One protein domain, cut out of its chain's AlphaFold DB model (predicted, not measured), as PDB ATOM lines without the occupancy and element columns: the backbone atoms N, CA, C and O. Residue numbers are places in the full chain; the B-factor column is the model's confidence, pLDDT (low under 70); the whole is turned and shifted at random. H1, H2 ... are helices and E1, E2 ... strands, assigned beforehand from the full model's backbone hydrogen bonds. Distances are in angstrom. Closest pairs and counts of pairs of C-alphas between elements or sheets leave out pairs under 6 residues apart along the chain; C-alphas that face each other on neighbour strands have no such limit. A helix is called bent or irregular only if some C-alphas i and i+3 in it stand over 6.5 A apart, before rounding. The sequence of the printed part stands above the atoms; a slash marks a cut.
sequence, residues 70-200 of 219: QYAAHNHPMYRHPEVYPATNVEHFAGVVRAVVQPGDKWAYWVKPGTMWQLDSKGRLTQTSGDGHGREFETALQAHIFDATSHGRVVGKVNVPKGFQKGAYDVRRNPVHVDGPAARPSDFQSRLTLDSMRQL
ATOM      1  N   GLN A  70     -13.366 -23.821   5.077       77.25
ATOM      2  CA  GLN A  70     -13.957 -25.007   4.440       77.25
ATOM      3  C   GLN A  70     -13.332 -26.344   4.893       77.25
ATOM      4  O   GLN A  70     -13.938 -27.394   4.679       77.25
ATOM      5  N   TYR A  71     -12.155 -26.318   5.536       80.00
ATOM      6  CA  TYR A  71     -11.460 -27.517   6.029       80.00
ATOM      7  C   TYR A  71     -11.733 -27.815   7.512       80.00
ATOM      8  O   TYR A  71     -11.188 -28.778   8.048       80.00
ATOM      9  N   ALA A  72     -12.603 -27.049   8.185       63.12
ATOM     10  CA  ALA A  72     -12.962 -27.254   9.598       63.12
ATOM     11  C   ALA A  72     -13.599 -28.635   9.888       63.12
ATOM     12  O   ALA A  72     -13.692 -29.072  11.036       63.12
ATOM     13  N   ALA A  73     -13.991 -29.364   8.840       63.47
ATOM     14  CA  ALA A  73     -14.496 -30.731   8.904       63.47
ATOM     15  C   ALA A  73     -13.424 -31.796   9.205       63.47
ATOM     16  O   ALA A  73     -13.740 -32.980   9.217       63.47
ATOM     17  N   HIS A  74     -12.176 -31.416   9.491       63.16
ATOM     18  CA  HIS A  74     -11.097 -32.351   9.836       63.16
ATOM     19  C   HIS A  74     -11.388 -33.245  11.055       63.16
ATOM     20  O   HIS A  74     -10.760 -34.280  11.228       63.16
ATOM     21  N   ASN A  75     -12.366 -32.882  11.892       57.75
ATOM     22  CA  ASN A  75     -12.851 -33.712  12.999       57.75
ATOM     23  C   ASN A  75     -13.968 -34.699  12.607       57.75
ATOM     24  O   ASN A  75     -14.477 -35.417  13.469       57.75
ATOM     25  N   HIS A  76     -14.393 -34.723  11.342       64.25
ATOM     26  CA  HIS A  76     -15.481 -35.584  10.890       64.25
ATOM     27  C   HIS A  76     -15.054 -37.064  10.948       64.25
ATOM     28  O   HIS A  76     -13.892 -37.365  10.663       64.25
ATOM     29  N   PRO A  77     -15.969 -38.000  11.282       62.28
ATOM     30  CA  PRO A  77     -15.661 -39.422  11.409       62.28
ATOM     31  C   PRO A  77     -14.836 -39.969  10.248       62.28
ATOM     32  O   PRO A  77     -13.840 -40.614  10.523       62.28
ATOM     33  N   MET A  78     -15.158 -39.592   8.998       61.09
ATOM     34  CA  MET A  78     -14.415 -39.989   7.785       61.09
ATOM     35  C   MET A  78     -12.890 -39.733   7.833       61.09
ATOM     36  O   MET A  78     -12.117 -40.423   7.173       61.09
ATOM     37  N   TYR A  79     -12.454 -38.735   8.605       63.75
ATOM     38  CA  TYR A  79     -11.044 -38.383   8.805       63.75
ATOM     39  C   TYR A  79     -10.462 -39.001  10.082       63.75
ATOM     40  O   TYR A  79      -9.250 -39.120  10.211       63.75
ATOM     41  N   ARG A  80     -11.320 -39.426  11.017       59.47
ATOM     42  CA  ARG A  80     -10.975 -40.049  12.301       59.47
ATOM     43  C   ARG A  80     -11.030 -41.569  12.214       59.47
ATOM     44  O   ARG A  80     -11.746 -42.218  12.981       59.47
ATOM     45  N   HIS A  81     -10.311 -42.150  11.261       55.53
ATOM     46  CA  HIS A  81     -10.321 -43.597  11.084       55.53
ATOM     47  C   HIS A  81      -9.031 -44.280  11.512       55.53
ATOM     48  O   HIS A  81      -7.954 -43.751  11.229       55.53
ATOM     49  N   PRO A  82      -9.128 -45.464  12.158       50.66
ATOM     50  CA  PRO A  82      -8.011 -46.391  12.198       50.66
ATOM     51  C   PRO A  82      -7.556 -46.687  10.766       50.66
ATOM     52  O   PRO A  82      -8.334 -46.568   9.818       50.66
ATOM     53  N   GLU A  83      -6.285 -47.048  10.627       55.91
ATOM     54  CA  GLU A  83      -5.505 -46.944   9.388       55.91
ATOM     55  C   GLU A  83      -6.116 -47.600   8.140       55.91
ATOM     56  O   GLU A  83      -5.721 -47.233   7.040       55.91
ATOM     57  N   VAL A  84      -7.104 -48.496   8.237       56.97
ATOM     58  CA  VAL A  84      -7.725 -49.091   7.047       56.97
ATOM     59  C   VAL A  84      -9.191 -49.461   7.295       56.97
ATOM     60  O   VAL A  84      -9.498 -50.522   7.828       56.97
ATOM     61  N   TYR A  85     -10.122 -48.625   6.831       66.69
ATOM     62  CA  TYR A  85     -11.460 -49.114   6.471       66.69
ATOM     63  C   TYR A  85     -11.488 -49.503   4.990       66.69
ATOM     64  O   TYR A  85     -10.834 -48.839   4.174       66.69
ATOM     65  N   PRO A  86     -12.257 -50.531   4.603       75.38
ATOM     66  CA  PRO A  86     -12.387 -50.883   3.203       75.38
ATOM     67  C   PRO A  86     -12.973 -49.705   2.417       75.38
ATOM     68  O   PRO A  86     -13.865 -48.993   2.885       75.38
ATOM     69  N   ALA A  87     -12.427 -49.502   1.223       84.69
ATOM     70  CA  ALA A  87     -13.061 -48.713   0.184       84.69
ATOM     71  C   ALA A  87     -13.568 -49.684  -0.882       84.69
ATOM     72  O   ALA A  87     -12.874 -50.638  -1.238       84.69
ATOM     73  N   THR A  88     -14.772 -49.448  -1.377       87.00
ATOM     74  CA  THR A  88     -15.382 -50.214  -2.467       87.00
ATOM     75  C   THR A  88     -15.633 -49.290  -3.651       87.00
ATOM     76  O   THR A  88     -15.532 -48.069  -3.531       87.00
ATOM     77  N   ASN A  89     -15.916 -49.867  -4.822       91.00
ATOM     78  CA  ASN A  89     -16.198 -49.111  -6.049       91.00
ATOM     79  C   ASN A  89     -15.119 -48.060  -6.356       91.00
ATOM     80  O   ASN A  89     -15.415 -46.897  -6.628       91.00
ATOM     81  N   VAL A  90     -13.854 -48.472  -6.235       92.69
ATOM     82  CA  VAL A  90     -12.708 -47.607  -6.505       92.69
ATOM     83  C   VAL A  90     -12.591 -47.402  -8.006       92.69
ATOM     84  O   VAL A  90     -12.446 -48.357  -8.766       92.69
ATOM     85  N   GLU A  91     -12.622 -46.146  -8.428       93.56
ATOM     86  CA  GLU A  91     -12.538 -45.766  -9.828       93.56
ATOM     87  C   GLU A  91     -11.510 -44.651 -10.020       93.56
ATOM     88  O   GLU A  91     -11.501 -43.637  -9.314       93.56
ATOM     89  N   HIS A  92     -10.642 -44.841 -11.011       94.12
ATOM     90  CA  HIS A  92      -9.593 -43.896 -11.367       94.12
ATOM     91  C   HIS A  92      -9.960 -43.199 -12.671       94.12
ATOM     92  O   HIS A  92     -10.089 -43.834 -13.716       94.12
ATOM     93  N   PHE A  93     -10.068 -41.876 -12.620       92.69
ATOM     94  CA  PHE A  93     -10.323 -41.039 -13.785       92.69
ATOM     95  C   PHE A  93      -9.146 -40.114 -14.071       92.69
ATOM     96  O   PHE A  93      -8.270 -39.894 -13.227       92.69
ATOM     97  N   ALA A  94      -9.137 -39.535 -15.270       89.75
ATOM     98  CA  ALA A  94      -8.343 -38.344 -15.531       89.75
ATOM     99  C   ALA A  94      -8.779 -37.251 -14.532       89.75
ATOM    100  O   ALA A  94      -9.971 -36.992 -14.374       89.75
ATOM    101  N   GLY A  95      -7.827 -36.735 -13.754       93.44
ATOM    102  CA  GLY A  95      -8.039 -35.670 -12.769       93.44
ATOM    103  C   GLY A  95      -8.646 -36.019 -11.402       93.44
ATOM    104  O   GLY A  95      -8.540 -35.195 -10.494       93.44
ATOM    105  N   VAL A  96      -9.218 -37.208 -11.178       95.25
ATOM    106  CA  VAL A  96      -9.788 -37.571  -9.860       95.25
ATOM    107  C   VAL A  96      -9.755 -39.079  -9.599       95.25
ATOM    108  O   VAL A  96      -9.807 -39.888 -10.526       95.25
ATOM    109  N   VAL A  97      -9.681 -39.467  -8.330       95.06
ATOM    110  CA  VAL A  97      -9.986 -40.827  -7.859       95.06
ATOM    111  C   VAL A  97     -11.280 -40.764  -7.060       95.06
ATOM    112  O   VAL A  97     -11.418 -39.876  -6.219       95.06
ATOM    113  N   ARG A  98     -12.223 -41.680  -7.298       93.25
ATOM    114  CA  ARG A  98     -13.450 -41.789  -6.496       93.25
ATOM    115  C   ARG A  98     -13.602 -43.175  -5.891       93.25
ATOM    116  O   ARG A  98     -13.162 -44.154  -6.487       93.25
ATOM    117  N   ALA A  99     -14.234 -43.255  -4.728       92.12
ATOM    118  CA  ALA A  99     -14.608 -44.522  -4.107       92.12
ATOM    119  C   ALA A  99     -15.753 -44.345  -3.112       92.12
ATOM    120  O   ALA A  99     -16.016 -43.234  -2.648       92.12
ATOM    121  N   VAL A 100     -16.386 -45.452  -2.740       90.00
ATOM    122  CA  VAL A 100     -17.276 -45.531  -1.582       90.00
ATOM    123  C   VAL A 100     -16.438 -45.904  -0.362       90.00
ATOM    124  O   VAL A 100     -15.686 -46.881  -0.394       90.00
ATOM    125  N   VAL A 101     -16.529 -45.113   0.705       85.00
ATOM    126  CA  VAL A 101     -15.736 -45.290   1.927       85.00
ATOM    127  C   VAL A 101     -16.613 -45.562   3.140       85.00
ATOM    128  O   VAL A 101     -17.677 -44.968   3.317       85.00
ATOM    129  N   GLN A 102     -16.123 -46.450   3.998       79.50
ATOM    130  CA  GLN A 102     -16.701 -46.711   5.310       79.50
ATOM    131  C   GLN A 102     -16.120 -45.765   6.368       79.50
ATOM    132  O   GLN A 102     -14.961 -45.349   6.239       79.50
ATOM    133  N   PRO A 103     -16.890 -45.462   7.430       66.94
ATOM    134  CA  PRO A 103     -18.247 -45.868   7.741       66.94
ATOM    135  C   PRO A 103     -19.289 -45.011   7.014       66.94
ATOM    136  O   PRO A 103     -19.111 -43.807   6.818       66.94
ATOM    137  N   GLY A 104     -20.421 -45.635   6.697       70.44
ATOM    138  CA  GLY A 104     -21.613 -44.944   6.197       70.44
ATOM    139  C   GLY A 104     -21.724 -44.872   4.678       70.44
ATOM    140  O   GLY A 104     -22.531 -44.084   4.192       70.44
ATOM    141  N   ASP A 105     -20.924 -45.665   3.956       80.31
ATOM    142  CA  ASP A 105     -21.008 -45.850   2.501       80.31
ATOM    143  C   ASP A 105     -21.117 -44.531   1.724       80.31
ATOM    144  O   ASP A 105     -21.935 -44.358   0.817       80.31
ATOM    145  N   LYS A 106     -20.274 -43.566   2.099       84.25
ATOM    146  CA  LYS A 106     -20.257 -42.244   1.473       84.25
ATOM    147  C   LYS A 106     -19.307 -42.234   0.291       84.25
ATOM    148  O   LYS A 106     -18.227 -42.816   0.343       84.25
ATOM    149  N   TRP A 107     -19.677 -41.509  -0.759       88.75
ATOM    150  CA  TRP A 107     -18.751 -41.231  -1.848       88.75
ATOM    151  C   TRP A 107     -17.655 -40.271  -1.392       88.75
ATOM    152  O   TRP A 107     -17.929 -39.246  -0.766       88.75
ATOM    153  N   ALA A 108     -16.417 -40.595  -1.741       90.06
ATOM    154  CA  ALA A 108     -15.256 -39.748  -1.552       90.06
ATOM    155  C   ALA A 108     -14.539 -39.523  -2.886       90.06
ATOM    156  O   ALA A 108     -14.431 -40.437  -3.706       90.06
ATOM    157  N   TYR A 109     -14.052 -38.299  -3.086       93.25
ATOM    158  CA  TYR A 109     -13.383 -37.850  -4.304       93.25
ATOM    159  C   TYR A 109     -12.053 -37.191  -3.944       93.25
ATOM    160  O   TYR A 109     -12.024 -36.184  -3.237       93.25
ATOM    161  N   TRP A 110     -10.952 -37.727  -4.462       93.94
ATOM    162  CA  TRP A 110      -9.611 -37.173  -4.295       93.94
ATOM    163  C   TRP A 110      -9.135 -36.583  -5.610       93.94
ATOM    164  O   TRP A 110      -8.856 -37.304  -6.571       93.94
ATOM    165  N   VAL A 111      -9.060 -35.255  -5.654       95.69
ATOM    166  CA  VAL A 111      -8.588 -34.522  -6.829       95.69
ATOM    167  C   VAL A 111      -7.114 -34.850  -7.066       95.69
ATOM    168  O   VAL A 111      -6.334 -34.948  -6.117       95.69
ATOM    169  N   LYS A 112      -6.720 -35.042  -8.327       97.12
ATOM    170  CA  LYS A 112      -5.322 -35.275  -8.706       97.12
ATOM    171  C   LYS A 112      -4.566 -33.944  -8.847       97.12
ATOM    172  O   LYS A 112      -5.172 -32.942  -9.245       97.12
ATOM    173  N   PRO A 113      -3.249 -33.914  -8.571       97.25
ATOM    174  CA  PRO A 113      -2.413 -32.745  -8.844       97.25
ATOM    175  C   PRO A 113      -2.554 -32.249 -10.290       97.25
ATOM    176  O   PRO A 113      -2.706 -33.048 -11.211       97.25
ATOM    177  N   GLY A 114      -2.495 -30.932 -10.487       97.38
ATOM    178  CA  GLY A 114      -2.599 -30.286 -11.798       97.38
ATOM    179  C   GLY A 114      -4.026 -30.133 -12.332       97.38
ATOM    180  O   GLY A 114      -4.193 -29.689 -13.465       97.38
ATOM    181  N   THR A 115      -5.053 -30.481 -11.552       97.75
ATOM    182  CA  THR A 115      -6.455 -30.393 -11.993       97.75
ATOM    183  C   THR A 115      -7.293 -29.469 -11.120       97.75
ATOM    184  O   THR A 115      -7.024 -29.282  -9.928       97.75
ATOM    185  N   MET A 116      -8.308 -28.863 -11.735       97.69
ATOM    186  CA  MET A 116      -9.269 -28.000 -11.053       97.69
ATOM    187  C   MET A 116     -10.689 -28.477 -11.315       97.69
ATOM    188  O   MET A 116     -11.013 -28.907 -12.421       97.69
ATOM    189  N   TRP A 117     -11.522 -28.378 -10.286       96.88
ATOM    190  CA  TRP A 117     -12.886 -28.875 -10.284       96.88
ATOM    191  C   TRP A 117     -13.845 -27.859  -9.673       96.88
ATOM    192  O   TRP A 117     -13.476 -27.081  -8.791       96.88
ATOM    193  N   GLN A 118     -15.096 -27.903 -10.110       95.56
ATOM    194  CA  GLN A 118     -16.194 -27.113  -9.575       95.56
ATOM    195  C   GLN A 118     -17.344 -28.047  -9.214       95.56
ATOM    196  O   GLN A 118     -17.857 -28.759 -10.075       95.56
ATOM    197  N   LEU A 119     -17.755 -28.028  -7.948       93.25
ATOM    198  CA  LEU A 119     -19.012 -28.617  -7.510       93.25
ATOM    199  C   LEU A 119     -20.096 -27.538  -7.578       93.25
ATOM    200  O   LEU A 119     -19.905 -26.431  -7.063       93.25
ATOM    201  N   ASP A 120     -21.216 -27.837  -8.224       91.88
ATOM    202  CA  ASP A 120     -22.392 -26.969  -8.199       91.88
ATOM    203  C   ASP A 120     -23.375 -27.357  -7.080       91.88
ATOM    204  O   ASP A 120     -23.249 -28.388  -6.419       91.88
ATOM    205  N   SER A 121     -24.374 -26.506  -6.838       88.75
ATOM    206  CA  SER A 121     -25.385 -26.732  -5.795       88.75
ATOM    207  C   SER A 121     -26.304 -27.928  -6.064       88.75
ATOM    208  O   SER A 121     -27.029 -28.340  -5.161       88.75
ATOM    209  N   LYS A 122     -26.286 -28.488  -7.279       88.94
ATOM    210  CA  LYS A 122     -27.065 -29.673  -7.661       88.94
ATOM    211  C   LYS A 122     -26.279 -30.967  -7.442       88.94
ATOM    212  O   LYS A 122     -26.805 -32.040  -7.715       88.94
ATOM    213  N   GLY A 123     -25.046 -30.874  -6.942       89.06
ATOM    214  CA  GLY A 123     -24.191 -32.029  -6.704       89.06
ATOM    215  C   GLY A 123     -23.423 -32.481  -7.942       89.06
ATOM    216  O   GLY A 123     -22.877 -33.580  -7.931       89.06
ATOM    217  N   ARG A 124     -23.336 -31.680  -9.009       93.75
ATOM    218  CA  ARG A 124     -22.522 -32.036 -10.176       93.75
ATOM    219  C   ARG A 124     -21.103 -31.504 -10.022       93.75
ATOM    220  O   ARG A 124     -20.891 -30.305  -9.838       93.75
ATOM    221  N   LEU A 125     -20.134 -32.405 -10.122       94.56
ATOM    222  CA  LEU A 125     -18.706 -32.127 -10.052       94.56
ATOM    223  C   LEU A 125     -18.122 -32.098 -11.465       94.56
ATOM    224  O   LEU A 125     -18.092 -33.119 -12.146       94.56
ATOM    225  N   THR A 126     -17.657 -30.927 -11.890       96.69
ATOM    226  CA  THR A 126     -17.166 -30.669 -13.253       96.69
ATOM    227  C   THR A 126     -15.684 -30.337 -13.234       96.69
ATOM    228  O   THR A 126     -15.254 -29.496 -12.441       96.69
ATOM    229  N   GLN A 127     -14.898 -30.958 -14.109       97.50
ATOM    230  CA  GLN A 127     -13.486 -30.638 -14.270       97.50
ATOM    231  C   GLN A 127     -13.316 -29.390 -15.131       97.50
ATOM    232  O   GLN A 127     -13.636 -29.395 -16.318       97.50
ATOM    233  N   THR A 128     -12.759 -28.336 -14.547       97.75
ATOM    234  CA  THR A 128     -12.570 -27.033 -15.197       97.75
ATOM    235  C   THR A 128     -11.147 -26.807 -15.697       97.75
ATOM    236  O   THR A 128     -10.912 -25.847 -16.424       97.75
ATOM    237  N   SER A 129     -10.182 -27.660 -15.330       97.44
ATOM    238  CA  SER A 129      -8.804 -27.603 -15.842       97.44
ATOM    239  C   SER A 129      -8.043 -28.920 -15.646       97.44
ATOM    240  O   SER A 129      -8.399 -29.742 -14.793       97.44
ATOM    241  N   GLY A 130      -6.957 -29.087 -16.401       95.12
ATOM    242  CA  GLY A 130      -6.046 -30.228 -16.347       95.12
ATOM    243  C   GLY A 130      -6.475 -31.408 -17.221       95.12
ATOM    244  O   GLY A 130      -7.424 -31.321 -18.002       95.12
ATOM    245  N   ASP A 131      -5.759 -32.522 -17.083       88.31
ATOM    246  CA  ASP A 131      -6.035 -33.746 -17.836       88.31
ATOM    247  C   ASP A 131      -7.418 -34.311 -17.477       88.31
ATOM    248  O   ASP A 131      -7.670 -34.642 -16.317       88.31
ATOM    249  N   GLY A 132      -8.315 -34.388 -18.466       89.50
ATOM    250  CA  GLY A 132      -9.729 -34.734 -18.281       89.50
ATOM    251  C   GLY A 132     -10.716 -33.558 -18.302       89.50
ATOM    252  O   GLY A 132     -11.890 -33.771 -18.010       89.50
ATOM    253  N   HIS A 133     -10.278 -32.340 -18.651       95.19
ATOM    254  CA  HIS A 133     -11.135 -31.149 -18.772       95.19
ATOM    255  C   HIS A 133     -12.498 -31.425 -19.438       95.19
ATOM    256  O   HIS A 133     -12.573 -32.066 -20.487       95.19
ATOM    257  N   GLY A 134     -13.572 -30.889 -18.849       93.19
ATOM    258  CA  GLY A 134     -14.950 -31.074 -19.314       93.19
ATOM    259  C   GLY A 134     -15.622 -32.350 -18.803       93.19
ATOM    260  O   GLY A 134     -16.792 -32.581 -19.094       93.19
ATOM    261  N   ARG A 135     -14.918 -33.186 -18.033       94.06
ATOM    262  CA  ARG A 135     -15.513 -34.357 -17.385       94.06
ATOM    263  C   ARG A 135     -16.475 -33.948 -16.277       94.06
ATOM    264  O   ARG A 135     -16.180 -33.055 -15.486       94.06
ATOM    265  N   GLU A 136     -17.576 -34.681 -16.179       94.12
ATOM    266  CA  GLU A 136     -18.617 -34.458 -15.183       94.12
ATOM    267  C   GLU A 136     -18.927 -35.737 -14.404       94.12
ATOM    268  O   GLU A 136     -18.889 -36.847 -14.943       94.12
ATOM    269  N   PHE A 137     -19.262 -35.563 -13.129       88.81
ATOM    270  CA  PHE A 137     -19.811 -36.607 -12.277       88.81
ATOM    271  C   PHE A 137     -21.000 -36.074 -11.500       88.81
ATOM    272  O   PHE A 137     -20.959 -34.964 -10.969       88.81
ATOM    273  N   GLU A 138     -22.016 -36.908 -11.339       90.56
ATOM    274  CA  GLU A 138     -22.970 -36.717 -10.259       90.56
ATOM    275  C   GLU A 138     -22.319 -37.164  -8.947       90.56
ATOM    276  O   GLU A 138     -21.712 -38.237  -8.854       90.56
ATOM    277  N   THR A 139     -22.397 -36.305  -7.937       84.12
ATOM    278  CA  THR A 139     -21.913 -36.573  -6.586       84.12
ATOM    279  C   THR A 139     -23.094 -36.624  -5.634       84.12
ATOM    280  O   THR A 139     -24.062 -35.874  -5.768       84.12
ATOM    281  N   ALA A 140     -23.021 -37.508  -4.641       77.56
ATOM    282  CA  ALA A 140     -23.966 -37.457  -3.539       77.56
ATOM    283  C   ALA A 140     -23.808 -36.118  -2.797       77.56
ATOM    284  O   ALA A 140     -22.690 -35.667  -2.567       77.56
ATOM    285  N   LEU A 141     -24.907 -35.512  -2.339       74.06
ATOM    286  CA  LEU A 141     -24.862 -34.248  -1.583       74.06
ATOM    287  C   LEU A 141     -24.019 -34.334  -0.295       74.06
ATOM    288  O   LEU A 141     -23.570 -33.320   0.223       74.06
ATOM    289  N   GLN A 142     -23.800 -35.546   0.219       78.69
ATOM    290  CA  GLN A 142     -22.964 -35.819   1.391       78.69
ATOM    291  C   GLN A 142     -21.563 -36.331   1.027       78.69
ATOM    292  O   GLN A 142     -20.870 -36.873   1.890       78.69
ATOM    293  N   ALA A 143     -21.167 -36.226  -0.242       84.56
ATOM    294  CA  ALA A 143     -19.865 -36.677  -0.688       84.56
ATOM    295  C   ALA A 143     -18.745 -35.874  -0.027       84.56
ATOM    296  O   ALA A 143     -18.845 -34.666   0.199       84.56
ATOM    297  N   HIS A 144     -17.646 -36.562   0.242       85.69
ATOM    298  CA  HIS A 144     -16.440 -35.958   0.774       85.69
ATOM    299  C   HIS A 144     -15.477 -35.655  -0.366       85.69
ATOM    300  O   HIS A 144     -15.174 -36.531  -1.175       85.69
ATOM    301  N   ILE A 145     -14.986 -34.421  -0.444       89.94
ATOM    302  CA  ILE A 145     -14.099 -34.012  -1.534       89.94
ATOM    303  C   ILE A 145     -12.790 -33.491  -0.968       89.94
ATOM    304  O   ILE A 145     -12.781 -32.690  -0.034       89.94
ATOM    305  N   PHE A 146     -11.688 -33.963  -1.538       92.06
ATOM    306  CA  PHE A 146     -10.343 -33.735  -1.047       92.06
ATOM    307  C   PHE A 146      -9.502 -33.012  -2.088       92.06
ATOM    308  O   PHE A 146      -9.357 -33.478  -3.221       92.06
ATOM    309  N   ASP A 147      -8.889 -31.912  -1.662       94.62
ATOM    310  CA  ASP A 147      -7.830 -31.256  -2.418       94.62
ATOM    311  C   ASP A 147      -6.514 -32.023  -2.310       94.62
ATOM    312  O   ASP A 147      -6.141 -32.517  -1.241       94.62
ATOM    313  N   ALA A 148      -5.770 -32.031  -3.411       95.75
ATOM    314  CA  ALA A 148      -4.380 -32.448  -3.426       95.75
ATOM    315  C   ALA A 148      -3.488 -31.298  -2.965       95.75
ATOM    316  O   ALA A 148      -3.578 -30.180  -3.482       95.75
ATOM    317  N   THR A 149      -2.570 -31.589  -2.052       95.44
ATOM    318  CA  THR A 149      -1.582 -30.630  -1.558       95.44
ATOM    319  C   THR A 149      -0.168 -31.166  -1.707       95.44
ATOM    320  O   THR A 149       0.054 -32.374  -1.715       95.44
ATOM    321  N   SER A 150       0.801 -30.270  -1.840       94.31
ATOM    322  CA  SER A 150       2.224 -30.592  -1.843       94.31
ATOM    323  C   SER A 150       2.972 -29.438  -1.204       94.31
ATOM    324  O   SER A 150       2.749 -28.286  -1.581       94.31
ATOM    325  N   HIS A 151       3.829 -29.728  -0.221       90.25
ATOM    326  CA  HIS A 151       4.553 -28.696   0.529       90.25
ATOM    327  C   HIS A 151       3.613 -27.606   1.060       90.25
ATOM    328  O   HIS A 151       3.848 -26.427   0.818       90.25
ATOM    329  N   GLY A 152       2.499 -28.020   1.678       87.12
ATOM    330  CA  GLY A 152       1.453 -27.151   2.230       87.12
ATOM    331  C   GLY A 152       0.749 -26.220   1.227       87.12
ATOM    332  O   GLY A 152      -0.039 -25.372   1.634       87.12
ATOM    333  N   ARG A 153       0.975 -26.377  -0.083       91.06
ATOM    334  CA  ARG A 153       0.247 -25.656  -1.138       91.06
ATOM    335  C   ARG A 153      -0.770 -26.574  -1.797       91.06
ATOM    336  O   ARG A 153      -0.476 -27.741  -2.042       91.06
ATOM    337  N   VAL A 154      -1.945 -26.047  -2.135       93.31
ATOM    338  CA  VAL A 154      -2.940 -26.776  -2.936       93.31
ATOM    339  C   VAL A 154      -2.437 -26.881  -4.376       93.31
ATOM    340  O   VAL A 154      -2.181 -25.868  -5.021       93.31
ATOM    341  N   VAL A 155      -2.299 -28.109  -4.872       95.81
ATOM    342  CA  VAL A 155      -1.825 -28.429  -6.231       95.81
ATOM    343  C   VAL A 155      -2.894 -29.099  -7.092       95.81
ATOM    344  O   VAL A 155      -2.713 -29.228  -8.296       95.81
ATOM    345  N   GLY A 156      -4.015 -29.508  -6.502       96.75
ATOM    346  CA  GLY A 156      -5.230 -29.909  -7.206       96.75
ATOM    347  C   GLY A 156      -6.430 -29.493  -6.370       96.75
ATOM    348  O   GLY A 156      -6.459 -29.773  -5.170       96.75
ATOM    349  N   LYS A 157      -7.376 -28.773  -6.975       95.62
ATOM    350  CA  LYS A 157      -8.383 -28.003  -6.233       95.62
ATOM    351  C   LYS A 157      -9.802 -28.334  -6.665       95.62
ATOM    352  O   LYS A 157     -10.095 -28.313  -7.857       95.62
ATOM    353  N   VAL A 158     -10.702 -28.498  -5.702       94.12
ATOM    354  CA  VAL A 158     -12.146 -28.370  -5.916       94.12
ATOM    355  C   VAL A 158     -12.668 -27.057  -5.331       94.12
ATOM    356  O   VAL A 158     -12.343 -26.673  -4.208       94.12
ATOM    357  N   ASN A 159     -13.510 -26.352  -6.068       93.19
ATOM    358  CA  ASN A 159     -14.339 -25.288  -5.520       93.19
ATOM    359  C   ASN A 159     -15.684 -25.894  -5.121       93.19
ATOM    360  O   ASN A 159     -16.381 -26.450  -5.971       93.19
ATOM    361  N   VAL A 160     -16.042 -25.795  -3.842       88.62
ATOM    362  CA  VAL A 160     -17.312 -26.312  -3.317       88.62
ATOM    363  C   VAL A 160     -18.213 -25.162  -2.854       88.62
ATOM    364  O   VAL A 160     -17.697 -24.153  -2.365       88.62
ATOM    365  N   PRO A 161     -19.548 -25.264  -2.999       86.44
ATOM    366  CA  PRO A 161     -20.473 -24.286  -2.435       86.44
ATOM    367  C   PRO A 161     -20.402 -24.255  -0.901       86.44
ATOM    368  O   PRO A 161     -19.945 -25.203  -0.258       86.44
ATOM    369  N   LYS A 162     -20.918 -23.180  -0.289       79.75
ATOM    370  CA  LYS A 162     -21.079 -23.121   1.173       79.75
ATOM    371  C   LYS A 162     -21.932 -24.300   1.662       79.75
ATOM    372  O   LYS A 162     -22.919 -24.653   1.026       79.75
ATOM    373  N   GLY A 163     -21.555 -24.871   2.805       73.44
ATOM    374  CA  GLY A 163     -22.243 -26.015   3.418       73.44
ATOM    375  C   GLY A 163     -21.663 -27.383   3.044       73.44
ATOM    376  O   GLY A 163     -21.953 -28.359   3.731       73.44
ATOM    377  N   PHE A 164     -20.799 -27.461   2.028       76.25
ATOM    378  CA  PHE A 164     -20.056 -28.681   1.725       76.25
ATOM    379  C   PHE A 164     -18.785 -28.772   2.561       76.25
ATOM    380  O   PHE A 164     -18.083 -27.784   2.781       76.25
ATOM    381  N   GLN A 165     -18.491 -29.984   3.020       73.88
ATOM    382  CA  GLN A 165     -17.276 -30.273   3.766       73.88
ATOM    383  C   GLN A 165     -16.161 -30.688   2.821       73.88
ATOM    384  O   GLN A 165     -16.366 -31.495   1.912       73.88
ATOM    385  N   LYS A 166     -14.964 -30.168   3.081       84.69
ATOM    386  CA  LYS A 166     -13.808 -30.385   2.227       84.69
ATOM    387  C   LYS A 166     -12.598 -30.833   3.037       84.69
ATOM    388  O   LYS A 166     -12.358 -30.348   4.140       84.69
ATOM    389  N   GLY A 167     -11.850 -31.770   2.473       88.81
ATOM    390  CA  GLY A 167     -10.613 -32.304   3.021       88.81
ATOM    391  C   GLY A 167      -9.393 -31.889   2.207       88.81
ATOM    392  O   GLY A 167      -9.502 -31.316   1.123       88.81
ATOM    393  N   ALA A 168      -8.216 -32.226   2.722       91.12
ATOM    394  CA  ALA A 168      -6.949 -32.095   2.018       91.12
ATOM    395  C   ALA A 168      -6.075 -33.319   2.302       91.12
ATOM    396  O   ALA A 168      -6.167 -33.914   3.376       91.12
ATOM    397  N   TYR A 169      -5.219 -33.683   1.349       91.81
ATOM    398  CA  TYR A 169      -4.198 -34.709   1.545       91.81
ATOM    399  C   TYR A 169      -2.864 -34.264   0.939       91.81
ATOM    400  O   TYR A 169      -2.833 -33.597  -0.097       91.81
ATOM    401  N   ASP A 170      -1.751 -34.604   1.589       94.44
ATOM    402  CA  ASP A 170      -0.408 -34.386   1.040       94.44
ATOM    403  C   ASP A 170      -0.055 -35.512   0.063       94.44
ATOM    404  O   ASP A 170       0.014 -36.676   0.452       94.44
ATOM    405  N   VAL A 171       0.188 -35.166  -1.199       96.19
ATOM    406  CA  VAL A 171       0.388 -36.121  -2.301       96.19
ATOM    407  C   VAL A 171       1.694 -36.902  -2.189       96.19
ATOM    408  O   VAL A 171       1.814 -37.961  -2.799       96.19
ATOM    409  N   ARG A 172       2.676 -36.392  -1.437       94.50
ATOM    410  CA  ARG A 172       3.969 -37.056  -1.230       94.50
ATOM    411  C   ARG A 172       3.896 -38.071  -0.100       94.50
ATOM    412  O   ARG A 172       4.589 -39.079  -0.150       94.50
ATOM    413  N   ARG A 173       3.098 -37.780   0.929       93.19
ATOM    414  CA  ARG A 173       2.895 -38.677   2.080       93.19
ATOM    415  C   ARG A 173       1.797 -39.703   1.824       93.19
ATOM    416  O   ARG A 173       1.902 -40.829   2.286       93.19
ATOM    417  N   ASN A 174       0.757 -39.282   1.114       93.19
ATOM    418  CA  ASN A 174      -0.481 -40.014   0.888       93.19
ATOM    419  C   ASN A 174      -0.801 -39.960  -0.612       93.19
ATOM    420  O   ASN A 174      -1.608 -39.134  -1.046       93.19
ATOM    421  N   PRO A 175      -0.132 -40.765  -1.450       94.69
ATOM    422  CA  PRO A 175      -0.273 -40.704  -2.902       94.69
ATOM    423  C   PRO A 175      -1.597 -41.315  -3.398       94.69
ATOM    424  O   PRO A 175      -1.607 -42.133  -4.307       94.69
ATOM    425  N   VAL A 176      -2.748 -40.875  -2.872       93.00
ATOM    426  CA  VAL A 176      -4.090 -41.373  -3.250       93.00
ATOM    427  C   VAL A 176      -4.344 -41.278  -4.755       93.00
ATOM    428  O   VAL A 176      -4.993 -42.131  -5.348       93.00
ATOM    429  N   HIS A 177      -3.796 -40.245  -5.394       92.38
ATOM    430  CA  HIS A 177      -3.853 -40.057  -6.842       92.38
ATOM    431  C   HIS A 177      -3.192 -41.184  -7.659       92.38
ATOM    432  O   HIS A 177      -3.564 -41.356  -8.824       92.38
ATOM    433  N   VAL A 178      -2.247 -41.924  -7.066       93.06
ATOM    434  CA  VAL A 178      -1.532 -43.062  -7.667       93.06
ATOM    435  C   VAL A 178      -2.073 -44.377  -7.109       93.06
ATOM    436  O   VAL A 178      -2.585 -45.197  -7.866       93.06
ATOM    437  N   ASP A 179      -2.043 -44.526  -5.787       91.62
ATOM    438  CA  ASP A 179      -2.267 -45.800  -5.089       91.62
ATOM    439  C   ASP A 179      -3.730 -46.000  -4.660       91.62
ATOM    440  O   ASP A 179      -4.106 -47.016  -4.072       91.62
ATOM    441  N   GLY A 180      -4.586 -45.019  -4.948       90.19
ATOM    442  CA  GLY A 180      -6.001 -45.058  -4.620       90.19
ATOM    443  C   GLY A 180      -6.295 -44.873  -3.124       90.19
ATOM    444  O   GLY A 180      -5.429 -44.478  -2.338       90.19
ATOM    445  N   PRO A 181      -7.541 -45.144  -2.693       88.81
ATOM    446  CA  PRO A 181      -8.013 -44.874  -1.331       88.81
ATOM    447  C   PRO A 181      -7.313 -45.673  -0.225       88.81
ATOM    448  O   PRO A 181      -7.596 -45.432   0.948       88.81
ATOM    449  N   ALA A 182      -6.459 -46.639  -0.577       86.12
ATOM    450  CA  ALA A 182      -5.613 -47.358   0.369       86.12
ATOM    451  C   ALA A 182      -4.487 -46.468   0.921       86.12
ATOM    452  O   ALA A 182      -4.096 -46.628   2.071       86.12
ATOM    453  N   ALA A 183      -4.020 -45.487   0.142       89.38
ATOM    454  CA  ALA A 183      -2.975 -44.542   0.537       89.38
ATOM    455  C   ALA A 183      -3.531 -43.238   1.131       89.38
ATOM    456  O   ALA A 183      -2.882 -42.195   1.068       89.38
ATOM    457  N   ARG A 184      -4.772 -43.249   1.627       86.31
ATOM    458  CA  ARG A 184      -5.422 -42.054   2.181       86.31
ATOM    459  C   ARG A 184      -4.838 -41.683   3.549       86.31
ATOM    460  O   ARG A 184      -4.449 -42.581   4.291       86.31
ATOM    461  N   PRO A 185      -4.816 -40.387   3.910       85.56
ATOM    462  CA  PRO A 185      -4.233 -39.955   5.172       85.56
ATOM    463  C   PRO A 185      -5.015 -40.479   6.380       85.56
ATOM    464  O   PRO A 185      -6.247 -40.468   6.389       85.56
ATOM    465  N   SER A 186      -4.287 -40.844   7.434       83.56
ATOM    466  CA  SER A 186      -4.845 -40.984   8.782       83.56
ATOM    467  C   SER A 186      -5.277 -39.625   9.356       83.56
ATOM    468  O   SER A 186      -4.956 -38.567   8.804       83.56
ATOM    469  N   ASP A 187      -5.965 -39.625  10.504       80.44
ATOM    470  CA  ASP A 187      -6.334 -38.389  11.218       80.44
ATOM    471  C   ASP A 187      -5.094 -37.540  11.532       80.44
ATOM    472  O   ASP A 187      -5.025 -36.353  11.218       80.44
ATOM    473  N   PHE A 188      -4.050 -38.179  12.068       84.38
ATOM    474  CA  PHE A 188      -2.788 -37.516  12.375       84.38
ATOM    475  C   PHE A 188      -2.143 -36.904  11.123       84.38
ATOM    476  O   PHE A 188      -1.762 -35.734  11.128       84.38
ATOM    477  N   GLN A 189      -2.075 -37.650  10.017       87.69
ATOM    478  CA  GLN A 189      -1.509 -37.146   8.761       87.69
ATOM    479  C   GLN A 189      -2.354 -36.023   8.139       87.69
ATOM    480  O   GLN A 189      -1.796 -35.088   7.555       87.69
ATOM    481  N   SER A 190      -3.679 -36.082   8.286       86.44
ATOM    482  CA  SER A 190      -4.596 -35.025   7.847       86.44
ATOM    483  C   SER A 190      -4.353 -33.736   8.630       86.44
ATOM    484  O   SER A 190      -4.214 -32.669   8.030       86.44
ATOM    485  N   ARG A 191      -4.201 -33.827   9.958       85.50
ATOM    486  CA  ARG A 191      -3.855 -32.680  10.815       85.50
ATOM    487  C   ARG A 191      -2.515 -32.069  10.423       85.50
ATOM    488  O   ARG A 191      -2.458 -30.871  10.176       85.50
ATOM    489  N   LEU A 192      -1.480 -32.893  10.234       88.06
ATOM    490  CA  LEU A 192      -0.172 -32.416   9.768       88.06
ATOM    491  C   LEU A 192      -0.252 -31.698   8.415       88.06
ATOM    492  O   LEU A 192       0.457 -30.715   8.195       88.06
ATOM    493  N   THR A 193      -1.094 -32.190   7.503       90.25
ATOM    494  CA  THR A 193      -1.309 -31.562   6.191       90.25
ATOM    495  C   THR A 193      -1.910 -30.169   6.367       90.25
ATOM    496  O   THR A 193      -1.375 -29.194   5.843       90.25
ATOM    497  N   LEU A 194      -2.976 -30.057   7.160       88.12
ATOM    498  CA  LEU A 194      -3.650 -28.784   7.416       88.12
ATOM    499  C   LEU A 194      -2.762 -27.796   8.178       88.12
ATOM    500  O   LEU A 194      -2.750 -26.614   7.845       88.12
ATOM    501  N   ASP A 195      -1.978 -28.263   9.146       87.44
ATOM    502  CA  ASP A 195      -1.015 -27.424   9.864       87.44
ATOM    503  C   ASP A 195       0.082 -26.907   8.931       87.44
ATOM    504  O   ASP A 195       0.410 -25.724   8.965       87.44
ATOM    505  N   SER A 196       0.579 -27.751   8.021       88.25
ATOM    506  CA  SER A 196       1.549 -27.327   7.000       88.25
ATOM    507  C   SER A 196       0.963 -26.266   6.062       88.25
ATOM    508  O   SER A 196       1.670 -25.343   5.666       88.25
ATOM    509  N   MET A 197      -0.327 -26.365   5.721       87.12
ATOM    510  CA  MET A 197      -1.019 -25.342   4.928       87.12
ATOM    511  C   MET A 197      -1.164 -24.019   5.692       87.12
ATOM    512  O   MET A 197      -0.987 -22.956   5.104       87.12
ATOM    513  N   ARG A 198      -1.447 -24.073   7.001       85.38
ATOM    514  CA  ARG A 198      -1.560 -22.882   7.865       85.38
ATOM    515  C   ARG A 198      -0.221 -22.166   8.055       85.38
ATOM    516  O   ARG A 198      -0.200 -20.947   8.151       85.38
ATOM    517  N   GLN A 199       0.882 -22.910   8.127       81.12
ATOM    518  CA  GLN A 199       2.213 -22.366   8.426       81.12
ATOM    519  C   GLN A 199       2.864 -21.606   7.259       81.12
ATOM    520  O   GLN A 199       3.824 -20.872   7.474       81.12
ATOM    521  N   LEU A 200       2.373 -21.751   6.025       70.44
ATOM    522  CA  LEU A 200       2.991 -21.151   4.835       70.44
ATOM    523  C   LEU A 200       2.619 -19.684   4.579       70.44
ATOM    524  O   LEU A 200       2.646 -19.239   3.431       70.44
TER     525      LEU A 200
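AT A GLANCE: This is residues 70 to 200 of the 219 residues of an uncharacterized protein of Ceraceosorus guamensis (UniProt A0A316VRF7). One strongly twisted sheet of nine strands forks at E7: E1, E2 and E3 make one wing, and E4, E5 and E6, joined through E8, make the other. The long helix H3 and the short H1 cover one face near the edge strand E9, while the sheet curls round H2 on the opposite face. The printed part has 131 residues, with three named helices and nine named strands: along the chain H1 comes first, the nine strands follow, and H2 and H3 come last; the sheet is branched, with both parallel and antiparallel neighbour pairs, and the class is mixed, helices and strands. The whole is compact, with a radius of gyration of the C-alphas of 13.2 A, and rounded, spanning 34 by 33 by 29 A.

HOW THE PARTS SIT: Begin at E7, residues 144 to 150, which has three neighbours. E3, residues 106 to 111, and E8, residues 153 to 159, lie on one side of it; E9, residues 166 to 170, lies on the other. E3 is parallel to E7, with N 109 and O 144 at 2.8 A; E9 is parallel to E7, with N 149 and O 169 at 2.8 A. E7 and E8 form an antiparallel hairpin, with N 148 and O 156 at 2.9 A. E7 lies on one side of E3, and on the other side look for E2, residues 96 to 101, which has E3 on one side and E1, residues 87 to 93, on the other side; E1, E2 and E3 are a meander, each strand the antiparallel neighbour of the one before, with N 97 and O 110 at 2.9 A, and N 91 and O 98 at 2.8 A. E7 lies on one side of E8, and on the other side lies E4, residues 116 to 119, parallel to E8, with N 117 and O 157 at 2.8 A. E4 begins a second meander with E5, residues 124 to 129, and E6, residues 136 to 138; N 118 and O 126 are 2.8 A apart, N 125 and O 137 2.8 A. H3, residues 187 to 199, is on the sheet at a height of 8.2 A and runs across the strands, at 89 degrees to E9 on the local plane; the closest C-alphas of H3 and E9 are those of Thr 193 and Asp 170, 5.9 A. On the same face, H1, residues 70 to 75, only just touches H3 through residues 187 to 191 of H3, with 3 pairs of C-alphas within 8 A, the closest those of His 74 and Ser 190, 7.3 A. H2, residues 176 to 183, is on the opposite face; its closest C-alpha to E2 is that of His 177, 6.3 A from that of Val 97. Every O i to N i+4 pair of H3 is within hydrogen-bond range, against 0 of 2 in H1 and 1 of 4 in H2, where O i to N i+3 pairs within range number 1 of 3 and 1 of 5.

IN THESE COORDINATES: Find C-alpha 144 at (-16.440, -35.958, 0.774); E7 runs 19.6 A from there to C-alpha 150. E3 measures 16.3 A, E1 16.2 A and E5 15.5 A. H3 runs 18.4 A, from C-alpha 187 at (-6.334, -38.389, 11.218) to C-alpha 199 at (2.213, -22.366, 8.426). H1 and H2 are irregular: C-alphas 72 and 75 are 7.3 A apart, and C-alphas 178 and 181 are 9.2 A apart.

THE WHOLE: The two C-alphas farthest apart, of Pro 82 and Gly 134, are 35.7 A apart. The printed part has no cut. The link from H1 to E1, 11 residues, is long. The mean pLDDT of the printed part is 86.1; residues 72 to 85 and residue 103 are under 70.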